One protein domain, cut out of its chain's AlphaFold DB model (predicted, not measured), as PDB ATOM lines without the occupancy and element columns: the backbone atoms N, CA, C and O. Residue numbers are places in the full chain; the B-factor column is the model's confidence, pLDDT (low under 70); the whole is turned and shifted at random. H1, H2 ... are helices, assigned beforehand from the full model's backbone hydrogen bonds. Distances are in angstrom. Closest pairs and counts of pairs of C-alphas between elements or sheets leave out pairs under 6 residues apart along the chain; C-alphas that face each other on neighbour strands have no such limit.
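Overview. This is residues 29 to 119 of the 239 residues of an uncharacterized protein of Ciona savignyi (UniProt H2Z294). What shape do these coordinates draw? One long helix, H1, makes most of the length: residues 29 to 42 stick out free as an arm, and its other end meets a small head in which H2 and H4 cross about at right angles. The short H3 lies in the loop between H2 and H4, and the tail, residues 109 to 119, folds back beside H1. What is it made of, and how large is it? The printed part has 91 residues with four named helices, in the order H1, H2, H3, H4, and no named strand, and its class is all helix. It is only just extended, close to loose, with a radius of gyration of the C-alphas of 18.5 A and spans of 64 by 28 by 19 A.

Along the chain. Where does the first helix run? H1 is residues 29 to 60, from C-alpha 29 at (116.792, 161.770, 155.563) to C-alpha 60 at (126.270, 117.586, 145.251), 46.4 A. What follows it? H2 is residues 62 to 74, 18.4 A, and H3 is residues 81 to 84, 5.4 A. Where does the last helix end? H4 is residues 90 to 108, 27.6 A, and ends at C-alpha 108, (111.700, 118.950, 151.274).

Arrangement. How does H1 meet the other helices? H1 and H2 only just touch, with 3 pairs of C-alphas within 8 A, and only at the corner by their link; the closest C-alphas are those of Val 59 and Arg 65, 5.9 A apart, and the lines are about perpendicular at 78 degrees. H1, with residues 55 to 59 alone, touches residues 101 to 106 of H4, the closest C-alphas being those of Val 59 and Arg 102, 6.4 A, at a steep tilt of 66 degrees, opposite ways. How do H2, H3 and H4 stand? H2 and H4 touch, closest at the C-alphas of Ala 68 and Ile 101, 5.7 A, and are about perpendicular at 88 degrees. H3 is close to H4 but not clearly touching, closest at the C-alphas of Gln 84 and Leu 93, 7.6 A, and is apart from H1 and H2. What do the backbones show? Every O i to N i+4 pair is within hydrogen-bond range in H1 and H2, and 14 of 15 are in H4; H3 is too short for such a pair.

Size, cuts and confidence. How far does it reach? The two C-alphas farthest apart are those of Arg 29 and Arg 82, 64.2 A. Are there cuts or long links? The printed part has no cut; the links H1 to H2 and H3 to H4 are tight, and H2 to H3 is short. Where is confidence low? The mean pLDDT of the printed part of this model is 81.7, with residues 79 to 88 and 110 to 114 under 70.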
ATOM      1  N   ARG A  29     117.856 162.660 156.054       89.44
ATOM      2  CA  ARG A  29     116.792 161.770 155.563       89.44
ATOM      3  C   ARG A  29     117.164 161.071 154.257       89.44
ATOM      4  O   ARG A  29     116.893 159.884 154.119       89.44
ATOM      5  N   VAL A  30     117.798 161.780 153.325       88.44
ATOM      6  CA  VAL A  30     118.241 161.220 152.040       88.44
ATOM      7  C   VAL A  30     119.389 160.239 152.266       88.44
ATOM      8  O   VAL A  30     119.384 159.152 151.694       88.44
ATOM      9  N   VAL A  31     120.325 160.571 153.162       91.19
ATOM     10  CA  VAL A  31     121.423 159.665 153.542       91.19
ATOM     11  C   VAL A  31     120.878 158.396 154.202       91.19
ATOM     12  O   VAL A  31     121.281 157.288 153.847       91.19
ATOM     13  N   LEU A  32     119.918 158.527 155.121       89.56
ATOM     14  CA  LEU A  32     119.247 157.394 155.763       89.56
ATOM     15  C   LEU A  32     118.497 156.532 154.741       89.56
ATOM     16  O   LEU A  32     118.663 155.318 154.721       89.56
ATOM     17  N   PHE A  33     117.725 157.143 153.844       92.44
ATOM     18  CA  PHE A  33     117.016 156.415 152.793       92.44
ATOM     19  C   PHE A  33     117.986 155.649 151.878       92.44
ATOM     20  O   PHE A  33     117.777 154.467 151.592       92.44
ATOM     21  N   GLY A  34     119.076 156.298 151.455       93.12
ATOM     22  CA  GLY A  34     120.102 155.689 150.609       93.12
ATOM     23  C   GLY A  34     120.809 154.522 151.297       93.12
ATOM     24  O   GLY A  34     120.920 153.441 150.721       93.12
ATOM     25  N   THR A  35     121.222 154.702 152.552       92.38
ATOM     26  CA  THR A  35     121.884 153.648 153.337       92.38
ATOM     27  C   THR A  35     120.962 152.457 153.598       92.38
ATOM     28  O   THR A  35     121.368 151.323 153.357       92.38
ATOM     29  N   ILE A  36     119.702 152.679 153.990       93.56
ATOM     30  CA  ILE A  36     118.716 151.601 154.198       93.56
ATOM     31  C   ILE A  36     118.456 150.833 152.900       93.56
ATOM     32  O   ILE A  36     118.362 149.602 152.912       93.56
ATOM     33  N   THR A  37     118.386 151.534 151.767       93.31
ATOM     34  CA  THR A  37     118.229 150.905 150.450       93.31
ATOM     35  C   THR A  37     119.429 150.048 150.088       93.31
ATOM     36  O   THR A  37     119.248 148.888 149.720       93.31
ATOM     37  N   ALA A  38     120.646 150.567 150.264       94.19
ATOM     38  CA  ALA A  38     121.866 149.811 150.009       94.19
ATOM     39  C   ALA A  38     121.941 148.542 150.876       94.19
ATOM     40  O   ALA A  38     122.206 147.457 150.358       94.19
ATOM     41  N   ILE A  39     121.632 148.656 152.173       93.88
ATOM     42  CA  ILE A  39     121.614 147.512 153.094       93.88
ATOM     43  C   ILE A  39     120.545 146.499 152.676       93.88
ATOM     44  O   ILE A  39     120.833 145.308 152.627       93.88
ATOM     45  N   SER A  40     119.337 146.946 152.327       92.81
ATOM     46  CA  SER A  40     118.239 146.052 151.927       92.81
ATOM     47  C   SER A  40     118.570 145.252 150.666       92.81
ATOM     48  O   SER A  40     118.299 144.053 150.600       92.81
ATOM     49  N   VAL A  41     119.195 145.894 149.672       92.44
ATOM     50  CA  VAL A  41     119.653 145.221 148.448       92.44
ATOM     51  C   VAL A  41     120.758 144.217 148.773       92.44
ATOM     52  O   VAL A  41     120.685 143.066 148.346       92.44
ATOM     53  N   PHE A  42     121.754 144.625 149.566       92.94
ATOM     54  CA  PHE A  42     122.848 143.745 149.971       92.94
ATOM     55  C   PHE A  42     122.345 142.518 150.742       92.94
ATOM     56  O   PHE A  42     122.758 141.398 150.452       92.94
ATOM     57  N   GLN A  43     121.412 142.709 151.676       90.56
ATOM     58  CA  GLN A  43     120.771 141.625 152.419       90.56
ATOM     59  C   GLN A  43     120.051 140.646 151.497       90.56
ATOM     60  O   GLN A  43     120.276 139.444 151.603       90.56
ATOM     61  N   TYR A  44     119.228 141.143 150.567       91.00
ATOM     62  CA  TYR A  44     118.491 140.280 149.646       91.00
ATOM     63  C   TYR A  44     119.433 139.448 148.769       91.00
ATOM     64  O   TYR A  44     119.250 138.238 148.636       91.00
ATOM     65  N   ILE A  45     120.478 140.075 148.218       92.12
ATOM     66  CA  ILE A  45     121.495 139.370 147.432       92.12
ATOM     67  C   ILE A  45     122.211 138.334 148.305       92.12
ATOM     68  O   ILE A  45     122.352 137.192 147.883       92.12
ATOM     69  N   SER A  46     122.616 138.698 149.524       91.19
ATOM     70  CA  SER A  46     123.303 137.799 150.459       91.19
ATOM     71  C   SER A  46     122.456 136.580 150.846       91.19
ATOM     72  O   SER A  46     122.973 135.463 150.914       91.19
ATOM     73  N   TRP A  47     121.152 136.753 151.059       90.44
ATOM     74  CA  TRP A  47     120.243 135.636 151.329       90.44
ATOM     75  C   TRP A  47     120.019 134.771 150.095       90.44
ATOM     76  O   TRP A  47     120.044 133.547 150.196       90.44
ATOM     77  N   MET A  48     119.871 135.384 148.917       89.88
ATOM     78  CA  MET A  48     119.716 134.649 147.663       89.88
ATOM     79  C   MET A  48     120.961 133.817 147.333       89.88
ATOM     80  O   MET A  48     120.844 132.658 146.933       89.88
ATOM     81  N   THR A  49     122.162 134.369 147.525       90.69
ATOM     82  CA  THR A  49     123.411 133.624 147.320       90.69
ATOM     83  C   THR A  49     123.539 132.487 148.323       90.69
ATOM     84  O   THR A  49     123.788 131.359 147.910       90.69
ATOM     85  N   SER A  50     123.275 132.745 149.606       89.31
ATOM     86  CA  SER A  50     123.313 131.720 150.656       89.31
ATOM     87  C   SER A  50     122.346 130.570 150.355       89.31
ATOM     88  O   SER A  50     122.751 129.407 150.372       89.31
ATOM     89  N   TYR A  51     121.095 130.876 150.000       89.88
ATOM     90  CA  TYR A  51     120.085 129.892 149.595       89.88
ATOM     91  C   TYR A  51     120.559 129.025 148.418       89.88
ATOM     92  O   TYR A  51     120.515 127.795 148.483       89.88
ATOM     93  N   ASN A  52     121.094 129.651 147.365       89.06
ATOM     94  CA  ASN A  52     121.616 128.932 146.204       89.06
ATOM     95  C   ASN A  52     122.809 128.033 146.564       89.06
ATOM     96  O   ASN A  52     122.882 126.896 146.095       89.06
ATOM     97  N   THR A  53     123.719 128.502 147.422       90.00
ATOM     98  CA  THR A  53     124.847 127.700 147.915       90.00
ATOM     99  C   THR A  53     124.371 126.484 148.708       90.00
ATOM    100  O   THR A  53     124.904 125.390 148.521       90.00
ATOM    101  N   ALA A  54     123.346 126.637 149.553       89.38
ATOM    102  CA  ALA A  54     122.778 125.524 150.312       89.38
ATOM    103  C   ALA A  54     122.178 124.451 149.394       89.38
ATOM    104  O   ALA A  54     122.464 123.264 149.569       89.38
ATOM    105  N   ILE A  55     121.412 124.858 148.378       87.69
ATOM    106  CA  ILE A  55     120.863 123.930 147.379       87.69
ATOM    107  C   ILE A  55     121.986 123.213 146.638       87.69
ATOM    108  O   ILE A  55     121.964 121.989 146.520       87.69
ATOM    109  N   GLN A  56     122.988 123.954 146.165       88.88
ATOM    110  CA  GLN A  56     124.097 123.375 145.416       88.88
ATOM    111  C   GLN A  56     124.857 122.335 146.249       88.88
ATOM    112  O   GLN A  56     125.145 121.243 145.757       88.88
ATOM    113  N   TYR A  57     125.109 122.628 147.526       88.62
ATOM    114  CA  TYR A  57     125.716 121.682 148.462       88.62
ATOM    115  C   TYR A  57     124.869 120.410 148.635       88.62
ATOM    116  O   TYR A  57     125.396 119.295 148.609       88.62
ATOM    117  N   MET A  58     123.547 120.554 148.773       85.19
ATOM    118  CA  MET A  58     122.635 119.414 148.916       85.19
ATOM    119  C   MET A  58     122.592 118.548 147.655       85.19
ATOM    120  O   MET A  58     122.661 117.325 147.754       85.19
ATOM    121  N   VAL A  59     122.533 119.163 146.473       86.81
ATOM    122  CA  VAL A  59     122.519 118.456 145.181       86.81
ATOM    123  C   VAL A  59     123.820 117.674 144.959       86.81
ATOM    124  O   VAL A  59     123.786 116.543 144.468       86.81
ATOM    125  N   GLN A  60     124.964 118.246 145.349       87.88
ATOM    126  CA  GLN A  60     126.270 117.586 145.251       87.88
ATOM    127  C   GLN A  60     126.400 116.394 146.207       87.88
ATOM    128  O   GLN A  60     127.047 115.395 145.883       87.88
ATOM    129  N   ASN A  61     125.780 116.469 147.382       89.25
ATOM    130  CA  ASN A  61     125.897 115.430 148.390       89.25
ATOM    131  C   ASN A  61     125.054 114.184 148.035       89.25
ATOM    132  O   ASN A  61     123.829 114.221 147.885       89.25
ATOM    133  N   SER A  62     125.732 113.033 147.953       84.88
ATOM    134  CA  SER A  62     125.151 111.740 147.566       84.88
ATOM    135  C   SER A  62     123.963 111.305 148.439       84.88
ATOM    136  O   SER A  62     123.020 110.692 147.925       84.88
ATOM    137  N   LYS A  63     123.958 111.666 149.731       88.25
ATOM    138  CA  LYS A  63     122.883 111.304 150.668       88.25
ATOM    139  C   LYS A  63     121.546 111.932 150.262       88.25
ATOM    140  O   LYS A  63     120.553 111.220 150.124       88.25
ATOM    141  N   TYR A  64     121.529 113.246 150.033       84.62
ATOM    142  CA  TYR A  64     120.313 113.963 149.636       84.62
ATOM    143  C   TYR A  64     119.889 113.595 148.219       84.62
ATOM    144  O   TYR A  64     118.704 113.415 147.958       84.62
ATOM    145  N   ARG A  65     120.853 113.375 147.319       84.88
ATOM    146  CA  ARG A  65     120.569 112.931 145.952       84.88
ATOM    147  C   ARG A  65     119.876 111.570 145.906       84.88
ATOM    148  O   ARG A  65     118.967 111.372 145.104       84.88
ATOM    149  N   THR A  66     120.304 110.625 146.738       86.38
ATOM    150  CA  THR A  66     119.677 109.297 146.813       86.38
ATOM    151  C   THR A  66     118.266 109.397 147.384       86.38
ATOM    152  O   THR A  66     117.334 108.885 146.769       86.38
ATOM    153  N   ALA A  67     118.087 110.160 148.468       87.25
ATOM    154  CA  ALA A  67     116.773 110.407 149.060       87.25
ATOM    155  C   ALA A  67     115.799 111.087 148.076       87.25
ATOM    156  O   ALA A  67     114.646 110.680 147.960       87.25
ATOM    157  N   ALA A  68     116.268 112.078 147.310       86.06
ATOM    158  CA  ALA A  68     115.465 112.746 146.287       86.06
ATOM    159  C   ALA A  68     115.050 111.793 145.153       86.06
ATOM    160  O   ALA A  68     113.919 111.850 144.677       86.06
ATOM    161  N   LYS A  69     115.929 110.869 144.739       86.56
ATOM    162  CA  LYS A  69     115.592 109.843 143.735       86.56
ATOM    163  C   LYS A  69     114.564 108.838 144.244       86.56
ATOM    164  O   LYS A  69     113.706 108.411 143.475       86.56
ATOM    165  N   GLU A  70     114.665 108.425 145.502       87.00
ATOM    166  CA  GLU A  70     113.683 107.528 146.122       87.00
ATOM    167  C   GLU A  70     112.307 108.191 146.185       87.00
ATOM    168  O   GLU A  70     111.320 107.588 145.767       87.00
ATOM    169  N   GLU A  71     112.253 109.459 146.587       86.00
ATOM    170  CA  GLU A  71     111.023 110.251 146.580       86.00
ATOM    171  C   GLU A  71     110.445 110.409 145.164       86.00
ATOM    172  O   GLU A  71     109.252 110.206 144.948       86.00
ATOM    173  N   ALA A  72     111.287 110.714 144.172       84.62
ATOM    174  CA  ALA A  72     110.861 110.833 142.777       84.62
ATOM    175  C   ALA A  72     110.220 109.535 142.255       84.62
ATOM    176  O   ALA A  72     109.249 109.575 141.494       84.62
ATOM    177  N   LYS A  73     110.758 108.378 142.671       85.50
ATOM    178  CA  LYS A  73     110.188 107.061 142.358       85.50
ATOM    179  C   LYS A  73     108.859 106.836 143.074       85.50
ATOM    180  O   LYS A  73     107.930 106.363 142.432       85.50
ATOM    181  N   GLN A  74     108.751 107.200 144.355       86.44
ATOM    182  CA  GLN A  74     107.493 107.097 145.110       86.44
ATOM    183  C   GLN A  74     106.376 107.938 144.480       86.44
ATOM    184  O   GLN A  74     105.242 107.482 144.388       86.44
ATOM    185  N   ARG A  75     106.708 109.133 143.980       81.94
ATOM    186  CA  ARG A  75     105.764 110.026 143.291       81.94
ATOM    187  C   ARG A  75     105.448 109.600 141.849       81.94
ATOM    188  O   ARG A  75     104.604 110.216 141.211       81.94
ATOM    189  N   GLY A  76     106.139 108.594 141.305       77.75
ATOM    190  CA  GLY A  76     105.966 108.128 139.921       77.75
ATOM    191  C   GLY A  76     106.467 109.099 138.840       77.75
ATOM    192  O   GLY A  76     106.275 108.840 137.654       77.75
ATOM    193  N   VAL A  77     107.125 110.195 139.229       78.38
ATOM    194  CA  VAL A  77     107.652 111.230 138.314       78.38
ATOM    195  C   VAL A  77     109.030 110.837 137.764       78.38
ATOM    196  O   VAL A  77     109.496 111.378 136.763       78.38
ATOM    197  N   TRP A  78     109.689 109.852 138.381       75.19
ATOM    198  CA  TRP A  78     110.966 109.327 137.906       75.19
ATOM    199  C   TRP A  78     110.799 108.501 136.622       75.19
ATOM    200  O   TRP A  78     110.371 107.344 136.658       75.19
ATOM    201  N   VAL A  79     111.185 109.067 135.476       67.31
ATOM    202  CA  VAL A  79     111.161 108.348 134.198       67.31
ATOM    203  C   VAL A  79     112.458 107.562 134.009       67.31
ATOM    204  O   VAL A  79     113.559 108.098 134.067       67.31
ATOM    205  N   GLU A  80     112.345 106.259 133.752       65.12
ATOM    206  CA  GLU A  80     113.510 105.440 133.425       65.12
ATOM    207  C   GLU A  80     114.112 105.830 132.070       65.12
ATOM    208  O   GLU A  80     113.410 105.959 131.063       65.12
ATOM    209  N   LYS A  81     115.449 105.889 132.017       59.44
ATOM    210  CA  LYS A  81     116.264 106.256 130.840       59.44
ATOM    211  C   LYS A  81     115.911 105.522 129.539       59.44
ATOM    212  O   LYS A  81     116.264 105.987 128.458       59.44
ATOM    213  N   ARG A  82     115.238 104.364 129.608       54.94
ATOM    214  CA  ARG A  82     114.757 103.616 128.432       54.94
ATOM    215  C   ARG A  82     113.515 104.240 127.780       54.94
ATOM    216  O   ARG A  82     113.396 104.148 126.564       54.94
ATOM    217  N   LYS A  83     112.629 104.895 128.540       54.62
ATOM    218  CA  LYS A  83     111.398 105.532 128.025       54.62
ATOM    219  C   LYS A  83     111.644 106.929 127.435       54.62
ATOM    220  O   LYS A  83     110.970 107.310 126.486       54.62
ATOM    221  N   GLN A  84     112.645 107.655 127.934       56.44
ATOM    222  CA  GLN A  84     112.984 109.028 127.516       56.44
ATOM    223  C   GLN A  84     113.757 109.143 126.187       56.44
ATOM    224  O   GLN A  84     113.753 110.201 125.561       56.44
ATOM    225  N   LYS A  85     114.391 108.061 125.713       55.91
ATOM    226  CA  LYS A  85     115.242 108.059 124.505       55.91
ATOM    227  C   LYS A  85     114.520 108.343 123.179       55.91
ATOM    228  O   LYS A  85     115.197 108.464 122.164       55.91
ATOM    229  N   LYS A  86     113.185 108.415 123.148       58.97
ATOM    230  CA  LYS A  86     112.431 108.568 121.893       58.97
ATOM    231  C   LYS A  86     112.379 110.002 121.340       58.97
ATOM    232  O   LYS A  86     112.080 110.124 120.161       58.97
ATOM    233  N   PHE A  87     112.683 111.050 122.123       57.09
ATOM    234  CA  PHE A  87     112.481 112.443 121.669       57.09
ATOM    235  C   PHE A  87     113.477 113.513 122.182       57.09
ATOM    236  O   PHE A  87     113.292 114.676 121.842       57.09
ATOM    237  N   LYS A  88     114.511 113.188 122.984       62.03
ATOM    238  CA  LYS A  88     115.401 114.207 123.599       62.03
ATOM    239  C   LYS A  88     116.892 113.860 123.549       62.03
ATOM    240  O   LYS A  88     117.268 112.683 123.563       62.03
ATOM    241  N   THR A  89     117.733 114.893 123.529       74.44
ATOM    242  CA  THR A  89     119.200 114.803 123.530       74.44
ATOM    243  C   THR A  89     119.713 114.297 124.882       74.44
ATOM    244  O   THR A  89     119.081 114.476 125.920       74.44
ATOM    245  N   LYS A  90     120.887 113.650 124.910       72.56
ATOM    246  CA  LYS A  90     121.479 113.126 126.160       72.56
ATOM    247  C   LYS A  90     121.785 114.212 127.202       72.56
ATOM    248  O   LYS A  90     121.894 113.875 128.378       72.56
ATOM    249  N   GLU A  91     121.986 115.453 126.771       77.00
ATOM    250  CA  GLU A  91     122.289 116.601 127.633       77.00
ATOM    251  C   GLU A  91     121.016 117.157 128.272       77.00
ATOM    252  O   GLU A  91     120.952 117.231 129.497       77.00
ATOM    253  N   ASP A  92     119.968 117.369 127.476       78.75
ATOM    254  CA  ASP A  92     118.637 117.775 127.952       78.75
ATOM    255  C   ASP A  92     118.088 116.800 129.005       78.75
ATOM    256  O   ASP A  92     117.562 117.197 130.039       78.75
ATOM    257  N   LEU A  93     118.285 115.492 128.795       75.00
ATOM    258  CA  LEU A  93     117.860 114.467 129.753       75.00
ATOM    259  C   LEU A  93     118.613 114.531 131.087       75.00
ATOM    260  O   LEU A  93     118.045 114.199 132.125       75.00
ATOM    261  N   LYS A  94     119.890 114.932 131.080       79.12
ATOM    262  CA  LYS A  94     120.653 115.114 132.322       79.12
ATOM    263  C   LYS A  94     120.193 116.362 133.067       79.12
ATOM    264  O   LYS A  94     120.078 116.297 134.285       79.12
ATOM    265  N   GLN A  95     119.912 117.448 132.348       82.00
ATOM    266  CA  GLN A  95     119.381 118.676 132.941       82.00
ATOM    267  C   GLN A  95     118.012 118.434 133.575       82.00
ATOM    268  O   GLN A  95     117.826 118.764 134.737       82.00
ATOM    269  N   GLU A  96     117.104 117.731 132.893       80.44
ATOM    270  CA  GLU A  96     115.792 117.381 133.458       80.44
ATOM    271  C   GLU A  96     115.899 116.506 134.715       80.44
ATOM    272  O   GLU A  96     115.149 116.698 135.674       80.44
ATOM    273  N   GLU A  97     116.839 115.551 134.744       78.94
ATOM    274  CA  GLU A  97     117.115 114.757 135.948       78.94
ATOM    275  C   GLU A  97     117.646 115.634 137.096       78.94
ATOM    276  O   GLU A  97     117.259 115.437 138.250       78.94
ATOM    277  N   GLU A  98     118.542 116.579 136.805       83.06
ATOM    278  CA  GLU A  98     119.126 117.482 137.801       83.06
ATOM    279  C   GLU A  98     118.112 118.501 138.329       83.06
ATOM    280  O   GLU A  98     118.038 118.692 139.543       83.06
ATOM    281  N   ASP A  99     117.269 119.061 137.465       84.56
ATOM    282  CA  ASP A  99     116.195 119.986 137.830       84.56
ATOM    283  C   ASP A  99     115.101 119.287 138.650       84.56
ATOM    284  O   ASP A  99     114.593 119.840 139.633       84.56
ATOM    285  N   LEU A 100     114.777 118.030 138.324       83.69
ATOM    286  CA  LEU A 100     113.859 117.222 139.127       83.69
ATOM    287  C   LEU A 100     114.436 116.937 140.521       83.69
ATOM    288  O   LEU A 100     113.742 117.063 141.527       83.69
ATOM    289  N   ILE A 101     115.716 116.569 140.606       83.75
ATOM    290  CA  ILE A 101     116.380 116.345 141.898       83.75
ATOM    291  C   ILE A 101     116.418 117.644 142.706       83.75
ATOM    292  O   ILE A 101     116.132 117.627 143.903       83.75
ATOM    293  N   ARG A 102     116.746 118.764 142.059       86.44
ATOM    294  CA  ARG A 102     116.803 120.082 142.685       86.44
ATOM    295  C   ARG A 102     115.443 120.507 143.232       86.44
ATOM    296  O   ARG A 102     115.374 120.880 144.395       86.44
ATOM    297  N   SER A 103     114.374 120.389 142.448       84.62
ATOM    298  CA  SER A 103     113.017 120.762 142.876       84.62
ATOM    299  C   SER A 103     112.505 119.918 144.048       84.62
ATOM    300  O   SER A 103     111.933 120.462 144.990       84.62
ATOM    301  N   ILE A 104     112.776 118.608 144.057       84.25
ATOM    302  CA  ILE A 104     112.420 117.735 145.188       84.25
ATOM    303  C   ILE A 104     113.196 118.121 146.450       84.25
ATOM    304  O   ILE A 104     112.639 118.105 147.550       84.25
ATOM    305  N   ILE A 105     114.482 118.461 146.304       83.69
ATOM    306  CA  ILE A 105     115.288 118.954 147.421       83.69
ATOM    307  C   ILE A 105     114.705 120.275 147.925       83.69
ATOM    308  O   ILE A 105     114.449 120.367 149.116       83.69
ATOM    309  N   GLU A 106     114.430 121.244 147.048       83.69
ATOM    310  CA  GLU A 106     113.842 122.545 147.402       83.69
ATOM    311  C   GLU A 106     112.509 122.411 148.156       83.69
ATOM    312  O   GLU A 106     112.278 123.136 149.120       83.69
ATOM    313  N   GLU A 107     111.652 121.459 147.778       81.50
ATOM    314  CA  GLU A 107     110.367 121.215 148.444       81.50
ATOM    315  C   GLU A 107     110.528 120.585 149.836       81.50
ATOM    316  O   GLU A 107     109.838 120.966 150.781       81.50
ATOM    317  N   LYS A 108     111.448 119.623 149.987       77.38
ATOM    318  CA  LYS A 108     111.700 118.950 151.274       77.38
ATOM    319  C   LYS A 108     112.633 119.725 152.206       77.38
ATOM    320  O   LYS A 108     112.878 119.290 153.335       77.38
ATOM    321  N   MET A 109     113.173 120.846 151.752       70.12
ATOM    322  CA  MET A 109     114.155 121.637 152.473       70.12
ATOM    323  C   MET A 109     113.494 122.521 153.548       70.12
ATOM    324  O   MET A 109     113.221 123.692 153.307       70.12
ATOM    325  N   ASP A 110     113.312 122.010 154.771       66.25
ATOM    326  CA  ASP A 110     113.067 122.865 155.954       66.25
ATOM    327  C   ASP A 110     114.409 123.359 156.525       66.25
ATOM    328  O   ASP A 110     114.857 122.925 157.591       66.25
ATOM    329  N   ILE A 111     115.121 124.215 155.779       66.12
ATOM    330  CA  ILE A 111     116.314 124.873 156.327       66.12
ATOM    331  C   ILE A 111     115.889 126.107 157.113       66.12
ATOM    332  O   ILE A 111     115.318 127.057 156.581       66.12
ATOM    333  N   ARG A 112     116.249 126.102 158.395       62.44
ATOM    334  CA  ARG A 112     116.055 127.221 159.315       62.44
ATOM    335  C   ARG A 112     117.305 128.097 159.356       62.44
ATOM    336  O   ARG A 112     118.422 127.584 159.387       62.44
ATOM    337  N   GLY A 113     117.116 129.414 159.423       67.94
ATOM    338  CA  GLY A 113     118.203 130.392 159.566       67.94
ATOM    339  C   GLY A 113     118.626 131.038 158.243       67.94
ATOM    340  O   GLY A 113     117.811 131.208 157.344       67.94
ATOM    341  N   GLY A 114     119.906 131.411 158.114       68.25
ATOM    342  CA  GLY A 114     120.430 132.239 157.007       68.25
ATOM    343  C   GLY A 114     120.433 131.611 155.603       68.25
ATOM    344  O   GLY A 114     120.906 132.234 154.661       68.25
ATOM    345  N   TYR A 115     119.912 130.392 155.462       76.69
ATOM    346  CA  TYR A 115     119.828 129.633 154.209       76.69
ATOM    347  C   TYR A 115     118.373 129.382 153.772       76.69
ATOM    348  O   TYR A 115     118.118 128.561 152.892       76.69
ATOM    349  N   GLN A 116     117.410 130.047 154.413       79.75
ATOM    350  CA  GLN A 116     116.000 129.981 154.043       79.75
ATOM    351  C   GLN A 116     115.760 130.685 152.698       79.75
ATOM    352  O   GLN A 116     116.485 131.607 152.321       79.75
ATOM    353  N   LYS A 117     114.711 130.267 151.979       83.38
ATOM    354  CA  LYS A 117     114.253 130.965 150.775       83.38
ATOM    355  C   LYS A 117     113.981 132.441 151.107       83.38
ATOM    356  O   LYS A 117     113.199 132.692 152.028       83.38
ATOM    357  N   PRO A 118     114.584 133.403 150.386       82.31
ATOM    358  CA  PRO A 118     114.392 134.816 150.681       82.31
ATOM    359  C   PRO A 118     112.927 135.201 150.453       82.31
ATOM    360  O   PRO A 118     112.392 135.034 149.355       82.31
ATOM    361  N   VAL A 119     112.274 135.713 151.497       84.38
ATOM    362  CA  VAL A 119     110.907 136.239 151.428       84.38
ATOM    363  C   VAL A 119     110.978 137.760 151.413       84.38
ATOM    364  O   VAL A 119     111.681 138.368 152.217       84.38
TER     365      VAL A 119